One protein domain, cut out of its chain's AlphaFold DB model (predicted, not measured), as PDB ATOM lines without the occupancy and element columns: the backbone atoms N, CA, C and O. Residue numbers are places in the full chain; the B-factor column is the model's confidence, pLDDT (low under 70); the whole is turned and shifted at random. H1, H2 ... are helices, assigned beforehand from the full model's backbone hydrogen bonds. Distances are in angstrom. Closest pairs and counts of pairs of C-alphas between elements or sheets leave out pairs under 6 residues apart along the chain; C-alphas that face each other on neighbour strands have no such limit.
ATOM      1  N   TYR A 210      47.157 -11.552  39.011       55.53
ATOM      2  CA  TYR A 210      47.761 -11.764  37.690       55.53
ATOM      3  C   TYR A 210      46.944 -11.077  36.578       55.53
ATOM      4  O   TYR A 210      47.501 -10.487  35.649       55.53
ATOM      5  N   ASP A 211      45.621 -11.037  36.746       55.50
ATOM      6  CA  ASP A 211      44.674 -10.430  35.809       55.50
ATOM      7  C   ASP A 211      44.780  -8.902  35.748       55.50
ATOM      8  O   ASP A 211      44.584  -8.310  34.690       55.50
ATOM      9  N   ILE A 212      45.134  -8.235  36.853       60.28
ATOM     10  CA  ILE A 212      45.313  -6.772  36.891       60.28
ATOM     11  C   ILE A 212      46.532  -6.360  36.066       60.28
ATOM     12  O   ILE A 212      46.465  -5.416  35.274       60.28
ATOM     13  N   GLN A 213      47.654  -7.058  36.261       63.00
ATOM     14  CA  GLN A 213      48.891  -6.784  35.531       63.00
ATOM     15  C   GLN A 213      48.689  -7.019  34.033       63.00
ATOM     16  O   GLN A 213      49.023  -6.148  33.230       63.00
ATOM     17  N   ARG A 214      48.036  -8.126  33.660       55.56
ATOM     18  CA  ARG A 214      47.688  -8.399  32.262       55.56
ATOM     19  C   ARG A 214      46.657  -7.442  31.689       55.56
ATOM     20  O   ARG A 214      46.834  -6.987  30.567       55.56
ATOM     21  N   PHE A 215      45.635  -7.031  32.437       62.38
ATOM     22  CA  PHE A 215      44.695  -6.022  31.949       62.38
ATOM     23  C   PHE A 215      45.424  -4.710  31.620       62.38
ATOM     24  O   PHE A 215      45.195  -4.117  30.566       62.38
ATOM     25  N   LYS A 216      46.340  -4.263  32.488       66.25
ATOM     26  CA  LYS A 216      47.147  -3.053  32.253       66.25
ATOM     27  C   LYS A 216      48.084  -3.191  31.055       66.25
ATOM     28  O   LYS A 216      48.262  -2.225  30.312       66.25
ATOM     29  N   GLN A 217      48.697  -4.358  30.881       64.12
ATOM     30  CA  GLN A 217      49.680  -4.599  29.826       64.12
ATOM     31  C   GLN A 217      49.014  -4.857  28.471       64.12
ATOM     32  O   GLN A 217      49.403  -4.248  27.471       64.12
ATOM     33  N   ASP A 218      47.938  -5.641  28.445       55.75
ATOM     34  CA  ASP A 218      47.466  -6.315  27.237       55.75
ATOM     35  C   ASP A 218      46.015  -5.971  26.861       55.75
ATOM     36  O   ASP A 218      45.680  -6.047  25.678       55.75
ATOM     37  N   SER A 219      45.164  -5.510  27.791       62.56
ATOM     38  CA  SER A 219      43.740  -5.269  27.494       62.56
ATOM     39  C   SER A 219      43.528  -4.216  26.405       62.56
ATOM     40  O   SER A 219      44.154  -3.151  26.382       62.56
ATOM     41  N   ILE A 220      42.531  -4.448  25.551       62.47
ATOM     42  CA  ILE A 220      42.024  -3.445  24.603       62.47
ATOM     43  C   ILE A 220      41.435  -2.216  25.316       62.47
ATOM     44  O   ILE A 220      41.335  -1.145  24.718       62.47
ATOM     45  N   PHE A 221      41.077  -2.344  26.598       67.88
ATOM     46  CA  PHE A 221      40.539  -1.258  27.414       67.88
ATOM     47  C   PHE A 221      41.603  -0.546  28.247       67.88
ATOM     48  O   PHE A 221      41.268   0.443  28.893       67.88
ATOM     49  N   LYS A 222      42.878  -0.957  28.201       70.25
ATOM     50  CA  LYS A 222      43.945  -0.414  29.069       70.25
ATOM     51  C   LYS A 222      44.140   1.103  28.985       70.25
ATOM     52  O   LYS A 222      44.553   1.725  29.952       70.25
ATOM     53  N   LYS A 223      43.837   1.710  27.830       70.38
ATOM     54  CA  LYS A 223      43.915   3.170  27.625       70.38
ATOM     55  C   LYS A 223      42.636   3.921  28.020       70.38
ATOM     56  O   LYS A 223      42.648   5.143  28.056       70.38
ATOM     57  N   ILE A 224      41.535   3.202  28.241       73.00
ATOM     58  CA  ILE A 224      40.205   3.753  28.554       73.00
ATOM     59  C   ILE A 224      39.893   3.573  30.046       73.00
ATOM     60  O   ILE A 224      39.280   4.434  30.671       73.00
ATOM     61  N   VAL A 225      40.307   2.442  30.614       73.50
ATOM     62  CA  VAL A 225      40.120   2.077  32.013       73.50
ATOM     63  C   VAL A 225      41.403   2.385  32.770       73.50
ATOM     64  O   VAL A 225      42.362   1.621  32.739       73.50
ATOM     65  N   GLU A 226      41.398   3.502  33.488       69.81
ATOM     66  CA  GLU A 226      42.550   3.954  34.280       69.81
ATOM     67  C   GLU A 226      42.762   3.135  35.566       69.81
ATOM     68  O   GLU A 226      43.850   3.136  36.129       69.81
ATOM     69  N   THR A 227      41.722   2.449  36.057       76.75
ATOM     70  CA  THR A 227      41.731   1.743  37.356       76.75
ATOM     71  C   THR A 227      41.092   0.350  37.262       76.75
ATOM     72  O   THR A 227      40.003   0.126  37.797       76.75
ATOM     73  N   PRO A 228      41.729  -0.609  36.568       71.94
ATOM     74  CA  PRO A 228      41.180  -1.955  36.381       71.94
ATOM     75  C   PRO A 228      40.970  -2.740  37.678       71.94
ATOM     76  O   PRO A 228      40.063  -3.565  37.763       71.94
ATOM     77  N   GLU A 229      41.723  -2.430  38.728       74.06
ATOM     78  CA  GLU A 229      41.526  -2.993  40.065       74.06
ATOM     79  C   GLU A 229      40.134  -2.685  40.604       74.06
ATOM     80  O   GLU A 229      39.485  -3.559  41.171       74.06
ATOM     81  N   LYS A 230      39.635  -1.463  40.373       77.00
ATOM     82  CA  LYS A 230      38.286  -1.071  40.792       77.00
ATOM     83  C   LYS A 230      37.218  -1.855  40.042       77.00
ATOM     84  O   LYS A 230      36.170  -2.140  40.616       77.00
ATOM     85  N   ILE A 231      37.470  -2.225  38.785       75.31
ATOM     86  CA  ILE A 231      36.555  -3.059  37.997       75.31
ATOM     87  C   ILE A 231      36.461  -4.463  38.591       75.31
ATOM     88  O   ILE A 231      35.355  -4.958  38.803       75.31
ATOM     89  N   ILE A 232      37.598  -5.089  38.889       71.69
ATOM     90  CA  ILE A 232      37.626  -6.439  39.460       71.69
ATOM     91  C   ILE A 232      37.033  -6.435  40.871       71.69
ATOM     92  O   ILE A 232      36.165  -7.253  41.161       71.69
ATOM     93  N   GLN A 233      37.406  -5.467  41.715       75.56
ATOM     94  CA  GLN A 233      36.801  -5.284  43.039       75.56
ATOM     95  C   GLN A 233      35.280  -5.123  42.947       75.56
ATOM     96  O   GLN A 233      34.553  -5.731  43.726       75.56
ATOM     97  N   SER A 234      34.790  -4.362  41.963       82.00
ATOM     98  CA  SER A 234      33.352  -4.199  41.728       82.00
ATOM     99  C   SER A 234      32.678  -5.510  41.328       82.00
ATOM    100  O   SER A 234      31.598  -5.808  41.824       82.00
ATOM    101  N   LEU A 235      33.296  -6.307  40.453       76.00
ATOM    102  CA  LEU A 235      32.767  -7.607  40.024       76.00
ATOM    103  C   LEU A 235      32.699  -8.615  41.176       76.00
ATOM    104  O   LEU A 235      31.650  -9.217  41.390       76.00
ATOM    105  N   VAL A 236      33.777  -8.736  41.954       73.88
ATOM    106  CA  VAL A 236      33.822  -9.587  43.154       73.88
ATOM    107  C   VAL A 236      32.775  -9.132  44.171       73.88
ATOM    108  O   VAL A 236      32.057  -9.943  44.758       73.88
ATOM    109  N   PHE A 237      32.638  -7.818  44.355       84.25
ATOM    110  CA  PHE A 237      31.623  -7.265  45.235       84.25
ATOM    111  C   PHE A 237      30.205  -7.613  44.763       84.25
ATOM    112  O   PHE A 237      29.388  -8.013  45.588       84.25
ATOM    113  N   ILE A 238      29.912  -7.521  43.460       79.31
ATOM    114  CA  ILE A 238      28.604  -7.887  42.892       79.31
ATOM    115  C   ILE A 238      28.256  -9.348  43.200       79.31
ATOM    116  O   ILE A 238      27.144  -9.612  43.654       79.31
ATOM    117  N   GLU A 239      29.199 -10.274  43.019       74.06
ATOM    118  CA  GLU A 239      29.005 -11.693  43.352       74.06
ATOM    119  C   GLU A 239      28.711 -11.875  44.852       74.06
ATOM    120  O   GLU A 239      27.763 -12.561  45.233       74.06
ATOM    121  N   SER A 240      29.444 -11.179  45.730       78.06
ATOM    122  CA  SER A 240      29.166 -11.205  47.174       78.06
ATOM    123  C   SER A 240      27.816 -10.566  47.546       78.06
ATOM    124  O   SER A 240      27.144 -11.004  48.485       78.06
ATOM    125  N   ALA A 241      27.379  -9.555  46.792       83.25
ATOM    126  CA  ALA A 241      26.119  -8.859  47.003       83.25
ATOM    127  C   ALA A 241      24.907  -9.730  46.640       83.25
ATOM    128  O   ALA A 241      23.835  -9.522  47.209       83.25
ATOM    129  N   GLU A 242      25.050 -10.733  45.765       79.88
ATOM    130  CA  GLU A 242      23.984 -11.714  45.500       79.88
ATOM    131  C   GLU A 242      23.643 -12.551  46.739       79.88
ATOM    132  O   GLU A 242      22.466 -12.804  47.007       79.88
ATOM    133  N   LEU A 243      24.642 -12.915  47.550       80.62
ATOM    134  CA  LEU A 243      24.411 -13.611  48.820       80.62
ATOM    135  C   LEU A 243      23.635 -12.719  49.799       80.62
ATOM    136  O   LEU A 243      22.654 -13.152  50.402       80.62
ATOM    137  N   ILE A 244      24.017 -11.442  49.895       85.50
ATOM    138  CA  ILE A 244      23.318 -10.452  50.730       85.50
ATOM    139  C   ILE A 244      21.895 -10.210  50.209       85.50
ATOM    140  O   ILE A 244      20.959 -10.045  50.994       85.50
ATOM    141  N   LYS A 245      21.702 -10.232  48.886       85.25
ATOM    142  CA  LYS A 245      20.382 -10.145  48.258       85.25
ATOM    143  C   LYS A 245      19.490 -11.325  48.665       85.25
ATOM    144  O   LYS A 245      18.316 -11.129  48.965       85.25
ATOM    145  N   ALA A 246      20.021 -12.544  48.707       83.88
ATOM    146  CA  ALA A 246      19.247 -13.696  49.163       83.88
ATOM    147  C   ALA A 246      18.786 -13.540  50.625       83.88
ATOM    148  O   ALA A 246      17.692 -13.983  50.979       83.88
ATOM    149  N   ASP A 247      19.583 -12.881  51.468       86.31
ATOM    150  CA  ASP A 247      19.219 -12.610  52.860       86.31
ATOM    151  C   ASP A 247      18.180 -11.494  53.004       86.31
ATOM    152  O   ASP A 247      17.212 -11.669  53.747       86.31
ATOM    153  N   ILE A 248      18.309 -10.381  52.270       90.25
ATOM    154  CA  ILE A 248      17.295  -9.312  52.303       90.25
ATOM    155  C   ILE A 248      15.946  -9.800  51.747       90.25
ATOM    156  O   ILE A 248      14.893  -9.384  52.229       90.25
ATOM    157  N   ASP A 249      15.958 -10.729  50.783       87.50
ATOM    158  CA  ASP A 249      14.746 -11.309  50.191       87.50
ATOM    159  C   ASP A 249      13.920 -12.133  51.204       87.50
ATOM    160  O   ASP A 249      12.697 -12.223  51.058       87.50
ATOM    161  N   LYS A 250      14.549 -12.660  52.268       87.50
ATOM    162  CA  LYS A 250      13.871 -13.373  53.372       87.50
ATOM    163  C   LYS A 250      13.110 -12.435  54.313       87.50
ATOM    164  O   LYS A 250      12.259 -12.900  55.076       87.50
ATOM    165  N   ILE A 251      13.398 -11.132  54.280       90.50
ATOM    166  CA  ILE A 251      12.743 -10.145  55.137       90.50
ATOM    167  C   ILE A 251      11.398  -9.722  54.532       90.50
ATOM    168  O   ILE A 251      11.271  -9.390  53.349       90.50
ATOM    169  N   ASN A 252      10.368  -9.730  55.369       86.88
ATOM    170  CA  ASN A 252       9.001  -9.349  55.058       86.88
ATOM    171  C   ASN A 252       8.356  -8.626  56.255       86.88
ATOM    172  O   ASN A 252       8.959  -8.467  57.317       86.88
ATOM    173  N   LYS A 253       7.103  -8.190  56.084       84.62
ATOM    174  CA  LYS A 253       6.365  -7.426  57.102       84.62
ATOM    175  C   LYS A 253       6.205  -8.167  58.440       84.62
ATOM    176  O   LYS A 253       6.065  -7.515  59.464       84.62
ATOM    177  N   ASN A 254       6.252  -9.497  58.446       85.50
ATOM    178  CA  ASN A 254       6.027 -10.299  59.649       85.50
ATOM    179  C   ASN A 254       7.315 -10.571  60.434       85.50
ATOM    180  O   ASN A 254       7.238 -10.928  61.600       85.50
ATOM    181  N   ASN A 255       8.492 -10.442  59.812       88.12
ATOM    182  CA  ASN A 255       9.765 -10.784  60.454       88.12
ATOM    183  C   ASN A 255      10.782  -9.631  60.491       88.12
ATOM    184  O   ASN A 255      11.871  -9.823  61.028       88.12
ATOM    185  N   PHE A 256      10.460  -8.435  59.984       91.06
ATOM    186  CA  PHE A 256      11.415  -7.318  59.955       91.06
ATOM    187  C   PHE A 256      11.895  -6.877  61.348       91.06
ATOM    188  O   PHE A 256      13.019  -6.402  61.458       91.06
ATOM    189  N   LEU A 257      11.101  -7.060  62.411       88.00
ATOM    190  CA  LEU A 257      11.522  -6.738  63.785       88.00
ATOM    191  C   LEU A 257      12.679  -7.623  64.269       88.00
ATOM    192  O   LEU A 257      13.536  -7.162  65.020       88.00
ATOM    193  N   SER A 258      12.767  -8.856  63.753       85.31
ATOM    194  CA  SER A 258      13.871  -9.780  64.038       85.31
ATOM    195  C   SER A 258      15.193  -9.386  63.366       85.31
ATOM    196  O   SER A 258      16.232  -9.995  63.641       85.31
ATOM    197  N   LEU A 259      15.174  -8.375  62.490       91.38
ATOM    198  CA  LEU A 259      16.366  -7.837  61.854       91.38
ATOM    199  C   LEU A 259      17.239  -7.137  62.903       91.38
ATOM    200  O   LEU A 259      16.783  -6.273  63.640       91.38
ATOM    201  N   THR A 260      18.519  -7.487  62.976       91.62
ATOM    202  CA  THR A 260      19.481  -6.774  63.832       91.62
ATOM    203  C   THR A 260      19.970  -5.499  63.152       91.62
ATOM    204  O   THR A 260      20.084  -5.486  61.923       91.62
ATOM    205  N   GLN A 261      20.381  -4.491  63.928       91.50
ATOM    206  CA  GLN A 261      20.971  -3.255  63.393       91.50
ATOM    207  C   GLN A 261      22.136  -3.528  62.424       91.50
ATOM    208  O   GLN A 261      22.120  -3.041  61.300       91.50
ATOM    209  N   SER A 262      23.060  -4.424  62.793       92.81
ATOM    210  CA  SER A 262      24.195  -4.813  61.941       92.81
ATOM    211  C   SER A 262      23.777  -5.335  60.558       92.81
ATOM    212  O   SER A 262      24.384  -4.978  59.551       92.81
ATOM    213  N   ASN A 263      22.710  -6.136  60.481       91.56
ATOM    214  CA  ASN A 263      22.192  -6.630  59.201       91.56
ATOM    215  C   ASN A 263      21.573  -5.498  58.375       91.56
ATOM    216  O   ASN A 263      21.772  -5.442  57.165       91.56
ATOM    217  N   TYR A 264      20.824  -4.600  59.020       93.12
ATOM    218  CA  TYR A 264      20.219  -3.457  58.344       93.12
ATOM    219  C   TYR A 264      21.277  -2.508  57.775       93.12
ATOM    220  O   TYR A 264      21.180  -2.130  56.607       93.12
ATOM    221  N   ASP A 265      22.315  -2.199  58.553       92.75
ATOM    222  CA  ASP A 265      23.449  -1.383  58.115       92.75
ATOM    223  C   ASP A 265      24.183  -2.065  56.960       92.75
ATOM    224  O   ASP A 265      24.363  -1.462  55.905       92.75
ATOM    225  N   LYS A 266      24.455  -3.375  57.075       93.00
ATOM    226  CA  LYS A 266      25.037  -4.173  55.987       93.00
ATOM    227  C   LYS A 266      24.218  -4.070  54.699       93.00
ATOM    228  O   LYS A 266      24.797  -3.954  53.619       93.00
ATOM    229  N   PHE A 267      22.885  -4.097  54.772       93.62
ATOM    230  CA  PHE A 267      22.030  -3.932  53.594       93.62
ATOM    231  C   PHE A 267      22.117  -2.522  52.998       93.62
ATOM    232  O   PHE A 267      22.200  -2.385  51.776       93.62
ATOM    233  N   GLN A 268      22.113  -1.481  53.836       93.00
ATOM    234  CA  GLN A 268      22.255  -0.088  53.394       93.00
ATOM    235  C   GLN A 268      23.614   0.154  52.732       93.00
ATOM    236  O   GLN A 268      23.670   0.706  51.631       93.00
ATOM    237  N   ASP A 269      24.688  -0.320  53.359       93.25
ATOM    238  CA  ASP A 269      26.055  -0.210  52.858       93.25
ATOM    239  C   ASP A 269      26.210  -0.960  51.538       93.25
ATOM    240  O   ASP A 269      26.734  -0.409  50.568       93.25
ATOM    241  N   THR A 270      25.656  -2.175  51.455       92.94
ATOM    242  CA  THR A 270      25.678  -2.966  50.220       92.94
ATOM    243  C   THR A 270      24.975  -2.236  49.084       92.94
ATOM    244  O   THR A 270      25.509  -2.137  47.981       92.94
ATOM    245  N   TYR A 271      23.789  -1.675  49.341       91.94
ATOM    246  CA  TYR A 271      23.070  -0.892  48.340       91.94
ATOM    247  C   TYR A 271      23.829   0.380  47.933       91.94
ATOM    248  O   TYR A 271      23.881   0.711  46.747       91.94
ATOM    249  N   SER A 272      24.419   1.089  48.898       92.12
ATOM    250  CA  SER A 272      25.226   2.287  48.651       92.12
ATOM    251  C   SER A 272      26.408   1.975  47.735       92.12
ATOM    252  O   SER A 272      26.633   2.679  46.751       92.12
ATOM    253  N   GLU A 273      27.111   0.876  48.000       91.00
ATOM    254  CA  GLU A 273      28.253   0.454  47.199       91.00
ATOM    255  C   GLU A 273      27.829  -0.040  45.810       91.00
ATOM    256  O   GLU A 273      28.374   0.422  44.809       91.00
ATOM    257  N   LEU A 274      26.769  -0.853  45.715       90.19
ATOM    258  CA  LEU A 274      26.167  -1.229  44.429       90.19
ATOM    259  C   LEU A 274      25.807   0.010  43.593       90.19
ATOM    260  O   LEU A 274      26.056   0.042  42.387       90.19
ATOM    261  N   LYS A 275      25.254   1.057  44.218       89.62
ATOM    262  CA  LYS A 275      24.927   2.315  43.540       89.62
ATOM    263  C   LYS A 275      26.179   3.038  43.039       89.62
ATOM    264  O   LYS A 275      26.189   3.465  41.888       89.62
ATOM    265  N   LYS A 276      27.235   3.150  43.854       89.25
ATOM    266  CA  LYS A 276      28.513   3.750  43.423       89.25
ATOM    267  C   LYS A 276      29.113   3.000  42.239       89.25
ATOM    268  O   LYS A 276      29.570   3.632  41.288       89.25
ATOM    269  N   ILE A 277      29.077   1.669  42.283       88.00
ATOM    270  CA  ILE A 277      29.526   0.807  41.191       88.00
ATOM    271  C   ILE A 277      28.693   1.098  39.939       88.00
ATOM    272  O   ILE A 277      29.250   1.413  38.890       88.00
ATOM    273  N   ALA A 278      27.362   1.088  40.038       86.94
ATOM    274  CA  ALA A 278      26.495   1.400  38.905       86.94
ATOM    275  C   ALA A 278      26.760   2.795  38.322       86.94
ATOM    276  O   ALA A 278      26.813   2.942  37.105       86.94
ATOM    277  N   ASP A 279      26.980   3.810  39.158       87.00
ATOM    278  CA  ASP A 279      27.312   5.165  38.710       87.00
ATOM    279  C   ASP A 279      28.673   5.218  37.999       87.00
ATOM    280  O   ASP A 279      28.808   5.883  36.967       87.00
ATOM    281  N   TYR A 280      29.677   4.498  38.511       86.19
ATOM    282  CA  TYR A 280      30.983   4.362  37.866       86.19
ATOM    283  C   TYR A 280      30.851   3.720  36.478       86.19
ATOM    284  O   TYR A 280      31.317   4.288  35.486       86.19
ATOM    285  N   PHE A 281      30.138   2.598  36.368       83.50
ATOM    286  CA  PHE A 281      29.969   1.913  35.088       83.50
ATOM    287  C   PHE A 281      29.030   2.649  34.131       83.50
ATOM    288  O   PHE A 281      29.297   2.664  32.935       83.50
ATOM    289  N   ASN A 282      28.010   3.361  34.611       83.88
ATOM    290  CA  ASN A 282      27.182   4.229  33.768       83.88
ATOM    291  C   ASN A 282      27.984   5.366  33.122       83.88
ATOM    292  O   ASN A 282      27.660   5.774  32.008       83.88
ATOM    293  N   LYS A 283      29.040   5.859  33.780       84.38
ATOM    294  CA  LYS A 283      29.976   6.833  33.192       84.38
ATOM    295  C   LYS A 283      30.965   6.175  32.233       84.38
ATOM    296  O   LYS A 283      31.273   6.746  31.190       84.38
ATOM    297  N   LEU A 284      31.444   4.977  32.566       81.38
ATOM    298  CA  LEU A 284      32.429   4.246  31.768       81.38
ATOM    299  C   LEU A 284      31.831   3.674  30.468       81.38
ATOM    300  O   LEU A 284      32.466   3.721  29.416       81.38
ATOM    301  N   ASN A 285      30.598   3.166  30.506       79.31
ATOM    302  CA  ASN A 285      29.982   2.419  29.405       79.31
ATOM    303  C   ASN A 285      29.798   3.248  28.112       79.31
ATOM    304  O   ASN A 285      30.084   2.730  27.035       79.31
ATOM    305  N   PRO A 286      29.396   4.535  28.146       78.75
ATOM    306  CA  PRO A 286      29.386   5.391  26.958       78.75
ATOM    307  C   PRO A 286      30.780   5.589  26.347       78.75
ATOM    308  O   PRO A 286      30.919   5.602  25.125       78.75
ATOM    309  N   ILE A 287      31.816   5.705  27.184       81.38
ATOM    310  CA  ILE A 287      33.209   5.888  26.752       81.38
ATOM    311  C   ILE A 287      33.712   4.612  26.075       81.38
ATOM    312  O   ILE A 287      34.266   4.677  24.979       81.38
ATOM    313  N   LEU A 288      33.456   3.452  26.683       76.81
ATOM    314  CA  LEU A 288      33.726   2.152  26.072       76.81
ATOM    315  C   LEU A 288      32.974   2.027  24.740       76.81
ATOM    316  O   LEU A 288      33.564   1.735  23.704       76.81
ATOM    317  N   ASN A 289      31.681   2.354  24.720       73.62
ATOM    318  CA  ASN A 289      30.870   2.238  23.516       73.62
ATOM    319  C   ASN A 289      31.300   3.159  22.371       73.62
ATOM    320  O   ASN A 289      31.091   2.803  21.213       73.62
ATOM    321  N   LYS A 290      31.888   4.317  22.661       80.81
ATOM    322  CA  LYS A 290      32.358   5.252  21.636       80.81
ATOM    323  C   LYS A 290      33.738   4.885  21.081       80.81
ATOM    324  O   LYS A 290      33.996   5.130  19.910       80.81
ATOM    325  N   ASN A 291      34.617   4.328  21.916       70.12
ATOM    326  CA  ASN A 291      36.034   4.142  21.584       70.12
ATOM    327  C   ASN A 291      36.401   2.713  21.151       70.12
ATOM    328  O   ASN A 291      37.535   2.477  20.741       70.12
ATOM    329  N   ILE A 292      35.468   1.762  21.234       67.44
ATOM    330  CA  ILE A 292      35.685   0.380  20.792       67.44
ATOM    331  C   ILE A 292      35.035   0.189  19.412       67.44
ATOM    332  O   ILE A 292      33.813   0.350  19.311       67.44
ATOM    333  N   PRO A 293      35.805  -0.184  18.369       65.44
ATOM    334  CA  PRO A 293      35.272  -0.524  17.051       65.44
ATOM    335  C   PRO A 293      34.150  -1.559  17.128       65.44
ATOM    336  O   PRO A 293      34.192  -2.487  17.943       65.44
ATOM    337  N   GLN A 294      33.149  -1.419  16.261       61.00
ATOM    338  CA  GLN A 294      31.972  -2.283  16.283       61.00
ATOM    339  C   GLN A 294      32.339  -3.757  16.055       61.00
ATOM    340  O   GLN A 294      31.739  -4.623  16.691       61.00
ATOM    341  N   GLU A 295      33.362  -4.057  15.244       51.12
ATOM    342  CA  GLU A 295      33.815  -5.440  15.047       51.12
ATOM    343  C   GLU A 295      34.336  -6.065  16.348       51.12
ATOM    344  O   GLU A 295      34.070  -7.236  16.616       51.12
ATOM    345  N   ILE A 296      35.007  -5.281  17.202       53.22
ATOM    346  CA  ILE A 296      35.527  -5.746  18.496       53.22
ATOM    347  C   ILE A 296      34.385  -6.009  19.481       53.22
ATOM    348  O   ILE A 296      34.411  -7.008  20.197       53.22
ATOM    349  N   LYS A 297      33.342  -5.170  19.497       59.03
ATOM    350  CA  LYS A 297      32.155  -5.425  20.331       59.03
ATOM    351  C   LYS A 297      31.420  -6.691  19.910       59.03
ATOM    352  O   LYS A 297      31.035  -7.479  20.770       59.03
ATOM    353  N   THR A 298      31.249  -6.896  18.604       55.56
ATOM    354  CA  THR A 298      30.649  -8.118  18.054       55.56
ATOM    355  C   THR A 298      31.485  -9.345  18.410       55.56
ATOM    356  O   THR A 298      30.928 -10.371  18.790       55.56
ATOM    357  N   LEU A 299      32.816  -9.226  18.382       49.19
ATOM    358  CA  LEU A 299      33.725 -10.266  18.861       49.19
ATOM    359  C   LEU A 299      33.478 -10.591  20.339       49.19
ATOM    360  O   LEU A 299      33.298 -11.753  20.681       49.19
ATOM    361  N   LEU A 300      33.387  -9.580  21.207       50.81
ATOM    362  CA  LEU A 300      33.174  -9.764  22.647       50.81
ATOM    363  C   LEU A 300      31.848 -10.465  22.975       50.81
ATOM    364  O   LEU A 300      31.796 -11.217  23.944       50.81
ATOM    365  N   VAL A 301      30.799 -10.305  22.157       53.94
ATOM    366  CA  VAL A 301      29.528 -11.047  22.311       53.94
ATOM    367  C   VAL A 301      29.725 -12.566  22.239       53.94
ATOM    368  O   VAL A 301      28.998 -13.304  22.912       53.94
ATOM    369  N   ASN A 302      30.732 -13.023  21.493       45.69
ATOM    370  CA  ASN A 302      31.091 -14.436  21.379       45.69
ATOM    371  C   ASN A 302      31.980 -14.923  22.544       45.69
ATOM    372  O   ASN A 302      32.070 -16.126  22.766       45.69
ATOM    373  N   PHE A 303      32.556 -14.011  23.342       46.72
ATOM    374  CA  PHE A 303      33.442 -14.295  24.484       46.72
ATOM    375  C   PHE A 303      32.833 -13.823  25.813       46.72
ATOM    376  O   PHE A 303      33.424 -13.029  26.553       46.72
ATOM    377  N   LYS A 304      31.634 -14.334  26.136       53.94
ATOM    378  CA  LYS A 304      30.845 -13.906  27.309       53.94
ATOM    379  C   LYS A 304      31.531 -14.114  28.670       53.94
ATOM    380  O   LYS A 304      31.101 -13.538  29.665       53.94
ATOM    381  N   GLY A 305      32.564 -14.958  28.724       51.53
ATOM    382  CA  GLY A 305      33.342 -15.233  29.933       51.53
ATOM    383  C   GLY A 305      34.422 -14.193  30.248       51.53
ATOM    384  O   GLY A 305      34.830 -14.108  31.403       51.53
ATOM    385  N   SER A 306      34.845 -13.394  29.260       59.34
ATOM    386  CA  SER A 306      35.948 -12.434  29.408       59.34
ATOM    387  C   SER A 306      35.633 -11.308  30.391       59.34
ATOM    388  O   SER A 306      34.490 -10.847  30.496       59.34
ATOM    389  N   LEU A 307      36.672 -10.813  31.072       65.31
ATOM    390  CA  LEU A 307      36.575  -9.631  31.924       65.31
ATOM    391  C   LEU A 307      36.057  -8.435  31.112       65.31
ATOM    392  O   LEU A 307      35.140  -7.755  31.553       65.31
ATOM    393  N   GLU A 308      36.545  -8.239  29.887       69.19
ATOM    394  CA  GLU A 308      36.113  -7.196  28.955       69.19
ATOM    395  C   GLU A 308      34.623  -7.289  28.599       69.19
ATOM    396  O   GLU A 308      33.919  -6.273  28.599       69.19
ATOM    397  N   TYR A 309      34.104  -8.492  28.333       69.44
ATOM    398  CA  TYR A 309      32.670  -8.670  28.113       69.44
ATOM    399  C   TYR A 309      31.868  -8.372  29.378       69.44
ATOM    400  O   TYR A 309      30.835  -7.700  29.289       69.44
ATOM    401  N   LYS A 310      32.337  -8.833  30.546       69.81
ATOM    402  CA  LYS A 310      31.711  -8.536  31.842       69.81
ATOM    403  C   LYS A 310      31.710  -7.033  32.133       69.81
ATOM    404  O   LYS A 310      30.698  -6.535  32.606       69.81
ATOM    405  N   VAL A 311      32.772  -6.300  31.779       74.69
ATOM    406  CA  VAL A 311      32.847  -4.829  31.868       74.69
ATOM    407  C   VAL A 311      31.800  -4.169  30.969       74.69
ATOM    408  O   VAL A 311      31.042  -3.318  31.432       74.69
ATOM    409  N   LEU A 312      31.719  -4.562  29.692       73.94
ATOM    410  CA  LEU A 312      30.755  -3.991  28.740       73.94
ATOM    411  C   LEU A 312      29.299  -4.292  29.111       73.94
ATOM    412  O   LEU A 312      28.419  -3.440  28.968       73.94
ATOM    413  N   ASN A 313      29.040  -5.509  29.592       75.75
ATOM    414  CA  ASN A 313      27.708  -5.981  29.962       75.75
ATOM    415  C   ASN A 313      27.409  -5.822  31.449       75.75
ATOM    416  O   ASN A 313      26.394  -6.334  31.920       75.75
ATOM    417  N   LEU A 314      28.230  -5.084  32.194       76.25
ATOM    418  CA  LEU A 314      28.061  -4.986  33.637       76.25
ATOM    419  C   LEU A 314      26.718  -4.370  34.021       76.25
ATOM    420  O   LEU A 314      26.086  -4.812  34.970       76.25
ATOM    421  N   ASN A 315      26.220  -3.407  33.246       73.81
ATOM    422  CA  ASN A 315      24.881  -2.859  33.466       73.81
ATOM    423  C   ASN A 315      23.789  -3.939  33.353       73.81
ATOM    424  O   ASN A 315      22.798  -3.877  34.079       73.81
ATOM    425  N   ASN A 316      23.969  -4.949  32.495       75.19
ATOM    426  CA  ASN A 316      23.047  -6.083  32.383       75.19
ATOM    427  C   ASN A 316      23.155  -7.034  33.586       75.19
ATOM    428  O   ASN A 316      22.155  -7.650  33.938       75.19
ATOM    429  N   LEU A 317      24.322  -7.116  34.233       73.44
ATOM    430  CA  LEU A 317      24.547  -7.901  35.456       73.44
ATOM    431  C   LEU A 317      24.062  -7.170  36.723       73.44
ATOM    432  O   LEU A 317      23.430  -7.765  37.589       73.44
ATOM    433  N   LEU A 318      24.295  -5.859  36.813       79.38
ATOM    434  CA  LEU A 318      23.934  -5.020  37.958       79.38
ATOM    435  C   LEU A 318      22.433  -4.757  38.055       79.38
ATOM    436  O   LEU A 318      21.877  -4.753  39.153       79.38
ATOM    437  N   ASN A 319      21.763  -4.508  36.927       81.00
ATOM    438  CA  ASN A 319      20.350  -4.118  36.919       81.00
ATOM    439  C   ASN A 319      19.416  -5.149  37.594       81.00
ATOM    440  O   ASN A 319      18.563  -4.720  38.381       81.00
ATOM    441  N   PRO A 320      19.558  -6.468  37.344       80.62
ATOM    442  CA  PRO A 320      18.795  -7.515  38.030       80.62
ATOM    443  C   PRO A 320      19.039  -7.597  39.541       80.62
ATOM    444  O   PRO A 320      18.197  -8.129  40.257       80.62
ATOM    445  N   ILE A 321      20.161  -7.074  40.036       82.31
ATOM    446  CA  ILE A 321      20.507  -7.100  41.462       82.31
ATOM    447  C   ILE A 321      20.035  -5.803  42.122       82.31
ATOM    448  O   ILE A 321      19.221  -5.836  43.042       82.31
ATOM    449  N   ILE A 322      20.464  -4.650  41.604       85.50
ATOM    450  CA  ILE A 322      20.206  -3.327  42.188       85.50
ATOM    451  C   ILE A 322      18.724  -3.001  42.280       85.50
ATOM    452  O   ILE A 322      18.274  -2.520  43.321       85.50
ATOM    453  N   LYS A 323      17.953  -3.215  41.204       84.62
ATOM    454  CA  LYS A 323      16.547  -2.785  41.187       84.62
ATOM    455  C   LYS A 323      15.713  -3.568  42.207       84.62
ATOM    456  O   LYS A 323      15.043  -2.916  43.013       84.62
ATOM    457  N   PRO A 324      15.759  -4.915  42.243       85.31
ATOM    458  CA  PRO A 324      15.058  -5.675  43.272       85.31
ATOM    459  C   PRO A 324      15.585  -5.397  44.681       85.31
ATOM    460  O   PRO A 324      14.779  -5.225  45.594       85.31
ATOM    461  N   PHE A 325      16.907  -5.274  44.856       90.75
ATOM    462  CA  PHE A 325      17.508  -4.979  46.160       90.75
ATOM    463  C   PHE A 325      17.005  -3.643  46.720       90.75
ATOM    464  O   PHE A 325      16.545  -3.575  47.858       90.75
ATOM    465  N   LEU A 326      16.996  -2.586  45.900       88.44
ATOM    466  CA  LEU A 326      16.448  -1.282  46.276       88.44
ATOM    467  C   LEU A 326      14.960  -1.359  46.621       88.44
ATOM    468  O   LEU A 326      14.518  -0.749  47.593       88.44
ATOM    469  N   ALA A 327      14.172  -2.077  45.817       89.81
ATOM    470  CA  ALA A 327      12.745  -2.238  46.071       89.81
ATOM    471  C   ALA A 327      12.498  -2.911  47.430       89.81
ATOM    472  O   ALA A 327      11.658  -2.449  48.204       89.81
ATOM    473  N   LYS A 328      13.283  -3.943  47.762       91.56
ATOM    474  CA  LYS A 328      13.231  -4.608  49.067       91.56
ATOM    475  C   LYS A 328      13.673  -3.711  50.209       91.56
ATOM    476  O   LYS A 328      12.959  -3.614  51.203       91.56
ATOM    477  N   LEU A 329      14.778  -2.989  50.054       92.88
ATOM    478  CA  LEU A 329      15.256  -2.050  51.066       92.88
ATOM    479  C   LEU A 329      14.217  -0.954  51.361       92.88
ATOM    480  O   LEU A 329      13.973  -0.617  52.519       92.88
ATOM    481  N   LYS A 330      13.541  -0.445  50.321       91.88
ATOM    482  CA  LYS A 330      12.415   0.491  50.462       91.88
ATOM    483  C   LYS A 330      11.224  -0.137  51.180       91.88
ATOM    484  O   LYS A 330      10.628   0.524  52.023       91.88
ATOM    485  N   ALA A 331      10.887  -1.392  50.881       91.31
ATOM    486  CA  ALA A 331       9.810  -2.099  51.568       91.31
ATOM    487  C   ALA A 331      10.114  -2.285  53.065       91.31
ATOM    488  O   ALA A 331       9.244  -2.035  53.896       91.31
ATOM    489  N   ILE A 332      11.355  -2.641  53.421       92.94
ATOM    490  CA  ILE A 332      11.800  -2.729  54.823       92.94
ATOM    491  C   ILE A 332      11.704  -1.360  55.497       92.94
ATOM    492  O   ILE A 332      11.139  -1.256  56.582       92.94
ATOM    493  N   LYS A 333      12.191  -0.299  54.839       92.88
ATOM    494  CA  LYS A 333      12.085   1.068  55.365       92.88
ATOM    495  C   LYS A 333      10.629   1.478  55.598       92.88
ATOM    496  O   LYS A 333      10.313   1.994  56.655       92.88
ATOM    497  N   SER A 334       9.730   1.157  54.671       93.56
ATOM    498  CA  SER A 334       8.299   1.405  54.849       93.56
ATOM    499  C   SER A 334       7.697   0.613  56.018       93.56
ATOM    500  O   SER A 334       6.802   1.130  56.681       93.56
ATOM    501  N   CYS A 335       8.172  -0.607  56.298       92.94
ATOM    502  CA  CYS A 335       7.752  -1.362  57.483       92.94
ATOM    503  C   CYS A 335       8.246  -0.696  58.776       92.94
ATOM    504  O   CYS A 335       7.473  -0.566  59.720       92.94
ATOM    505  N   ILE A 336       9.499  -0.228  58.793       92.88
ATOM    506  CA  ILE A 336      10.087   0.538  59.904       92.88
ATOM    507  C   ILE A 336       9.281   1.815  60.161       92.88
ATOM    508  O   ILE A 336       8.877   2.055  61.295       92.88
ATOM    509  N   ASP A 337       9.006   2.599  59.119       92.38
ATOM    510  CA  ASP A 337       8.250   3.850  59.229       92.38
ATOM    511  C   ASP A 337       6.813   3.579  59.712       92.38
ATOM    512  O   ASP A 337       6.342   4.213  60.652       92.38
ATOM    513  N   SER A 338       6.145   2.557  59.161       91.56
ATOM    514  CA  SER A 338       4.811   2.135  59.614       91.56
ATOM    515  C   SER A 338       4.800   1.704  61.082       91.56
ATOM    516  O   SER A 338       3.813   1.948  61.774       91.56
ATOM    517  N   PHE A 339       5.860   1.044  61.550       91.75
ATOM    518  CA  PHE A 339       5.986   0.636  62.944       91.75
ATOM    519  C   PHE A 339       6.212   1.839  63.860       91.75
ATOM    520  O   PHE A 339       5.524   1.958  64.870       91.75
ATOM    521  N   LYS A 340       7.094   2.775  63.477       91.75
ATOM    522  CA  LYS A 340       7.288   4.049  64.193       91.75
ATOM    523  C   LYS A 340       5.985   4.833  64.308       91.75
ATOM    524  O   LYS A 340       5.665   5.345  65.375       91.75
ATOM    525  N   ASP A 341       5.201   4.873  63.236       90.88
ATOM    526  CA  ASP A 341       3.888   5.507  63.240       90.88
ATOM    527  C   ASP A 341       2.894   4.784  64.153       90.88
ATOM    528  O   ASP A 341       2.060   5.435  64.785       90.88
ATOM    529  N   GLU A 342       2.917   3.450  64.199       89.31
ATOM    530  CA  GLU A 342       2.057   2.641  65.068       89.31
ATOM    531  C   GLU A 342       2.359   2.885  66.549       89.31
ATOM    532  O   GLU A 342       1.432   3.107  67.326       89.31
ATOM    533  N   ILE A 343       3.639   2.903  66.919       90.12
ATOM    534  CA  ILE A 343       4.085   3.144  68.295       90.12
ATOM    535  C   ILE A 343       4.225   4.632  68.622       90.12
ATOM    536  O   ILE A 343       4.709   4.964  69.696       90.12
TER     537      ILE A 343
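What this domain is: This is residues 210 to 343 of the 577 residues of an uncharacterized protein of Tubulinosema ratisbonensis (UniProt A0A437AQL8). Three long helices, H2, H3 and H6, make a loose up-and-down bundle drawn out into a rod, with H2 crossing the other two more steeply than they cross each other. The short helices H1, H4 and H5 gather at the end of the rod where H2 and H6 begin and H3 ends, H1 packing on the first residues of H2. The printed part has 134 residues with six named helices, H1 to H6 in order along the chain, and no named strand; its class is all helix. It is loose, with a radius of gyration of the C-alphas of 18.4 A, and spans 60 by 27 by 22 A.

How they stand to each other: H1, residues 210 to 218, touches residues 228 to 229 alone of H2, residues 228 to 249; their closest C-alphas, of Ile 212 and Glu 229, are 6.2 A apart. H2 is the hub, touching three helices. H2 and H3, residues 261 to 291, form a helical hairpin: they touch, with the C-alphas of Ser 234 and Ile 277 closest at 6.3 A, and run opposite ways at a steep tilt of 43 degrees. H6, residues 314 to 342, touches H2 with its residues 318 to 329 alone, closest at the C-alphas of Lys 245 and Phe 325, 6.3 A, and runs the same way at a steep tilt of 43 degrees. H3 and H6 touch, closest at the C-alphas of Leu 274 and Ile 322, 6.7 A, and run opposite ways at a shallow tilt of 32 degrees, only just short of steep. H4, residues 294 to 302, and H5, residues 307 to 312, only just touch, with 3 pairs of C-alphas within 8 A, and only at the corner by their link; those of Leu 300 and Tyr 309 are closest, 5.6 A. H3 and H4 are only just apart, closest at 8.4 A. H5 and H6 meet only through their link. Every O i to N i+4 pair is within hydrogen-bond range in H1 and H5; the counts are 17 of 18 in H2, 25 of 27 in H3, 4 of 5 in H4 and 22 of 25 in H6.

Where its parts are: H1 begins at C-alpha 210, (47.761, -11.764, 37.690). H2 is 31.3 A long, with a kink of 32 degrees near residue 243. H3 is 45.1 A long, from C-alpha 261 at (20.971, -3.255, 63.393), with a kink of 26 degrees near residue 284. H6 is 41.5 A long, with a kink of 27 degrees near residue 321, and ends at C-alpha 342, (2.057, 2.641, 65.068).

The domain as a whole: The two C-alphas farthest apart, of Glu 295 and Ile 343, are 61.6 A apart. The printed part has no cut. The link from H2 to H3, 11 residues, is long. The mean pLDDT of the printed part is 78.5; residues 210 to 221, residue 226 and residues 292 to 310 are under 70.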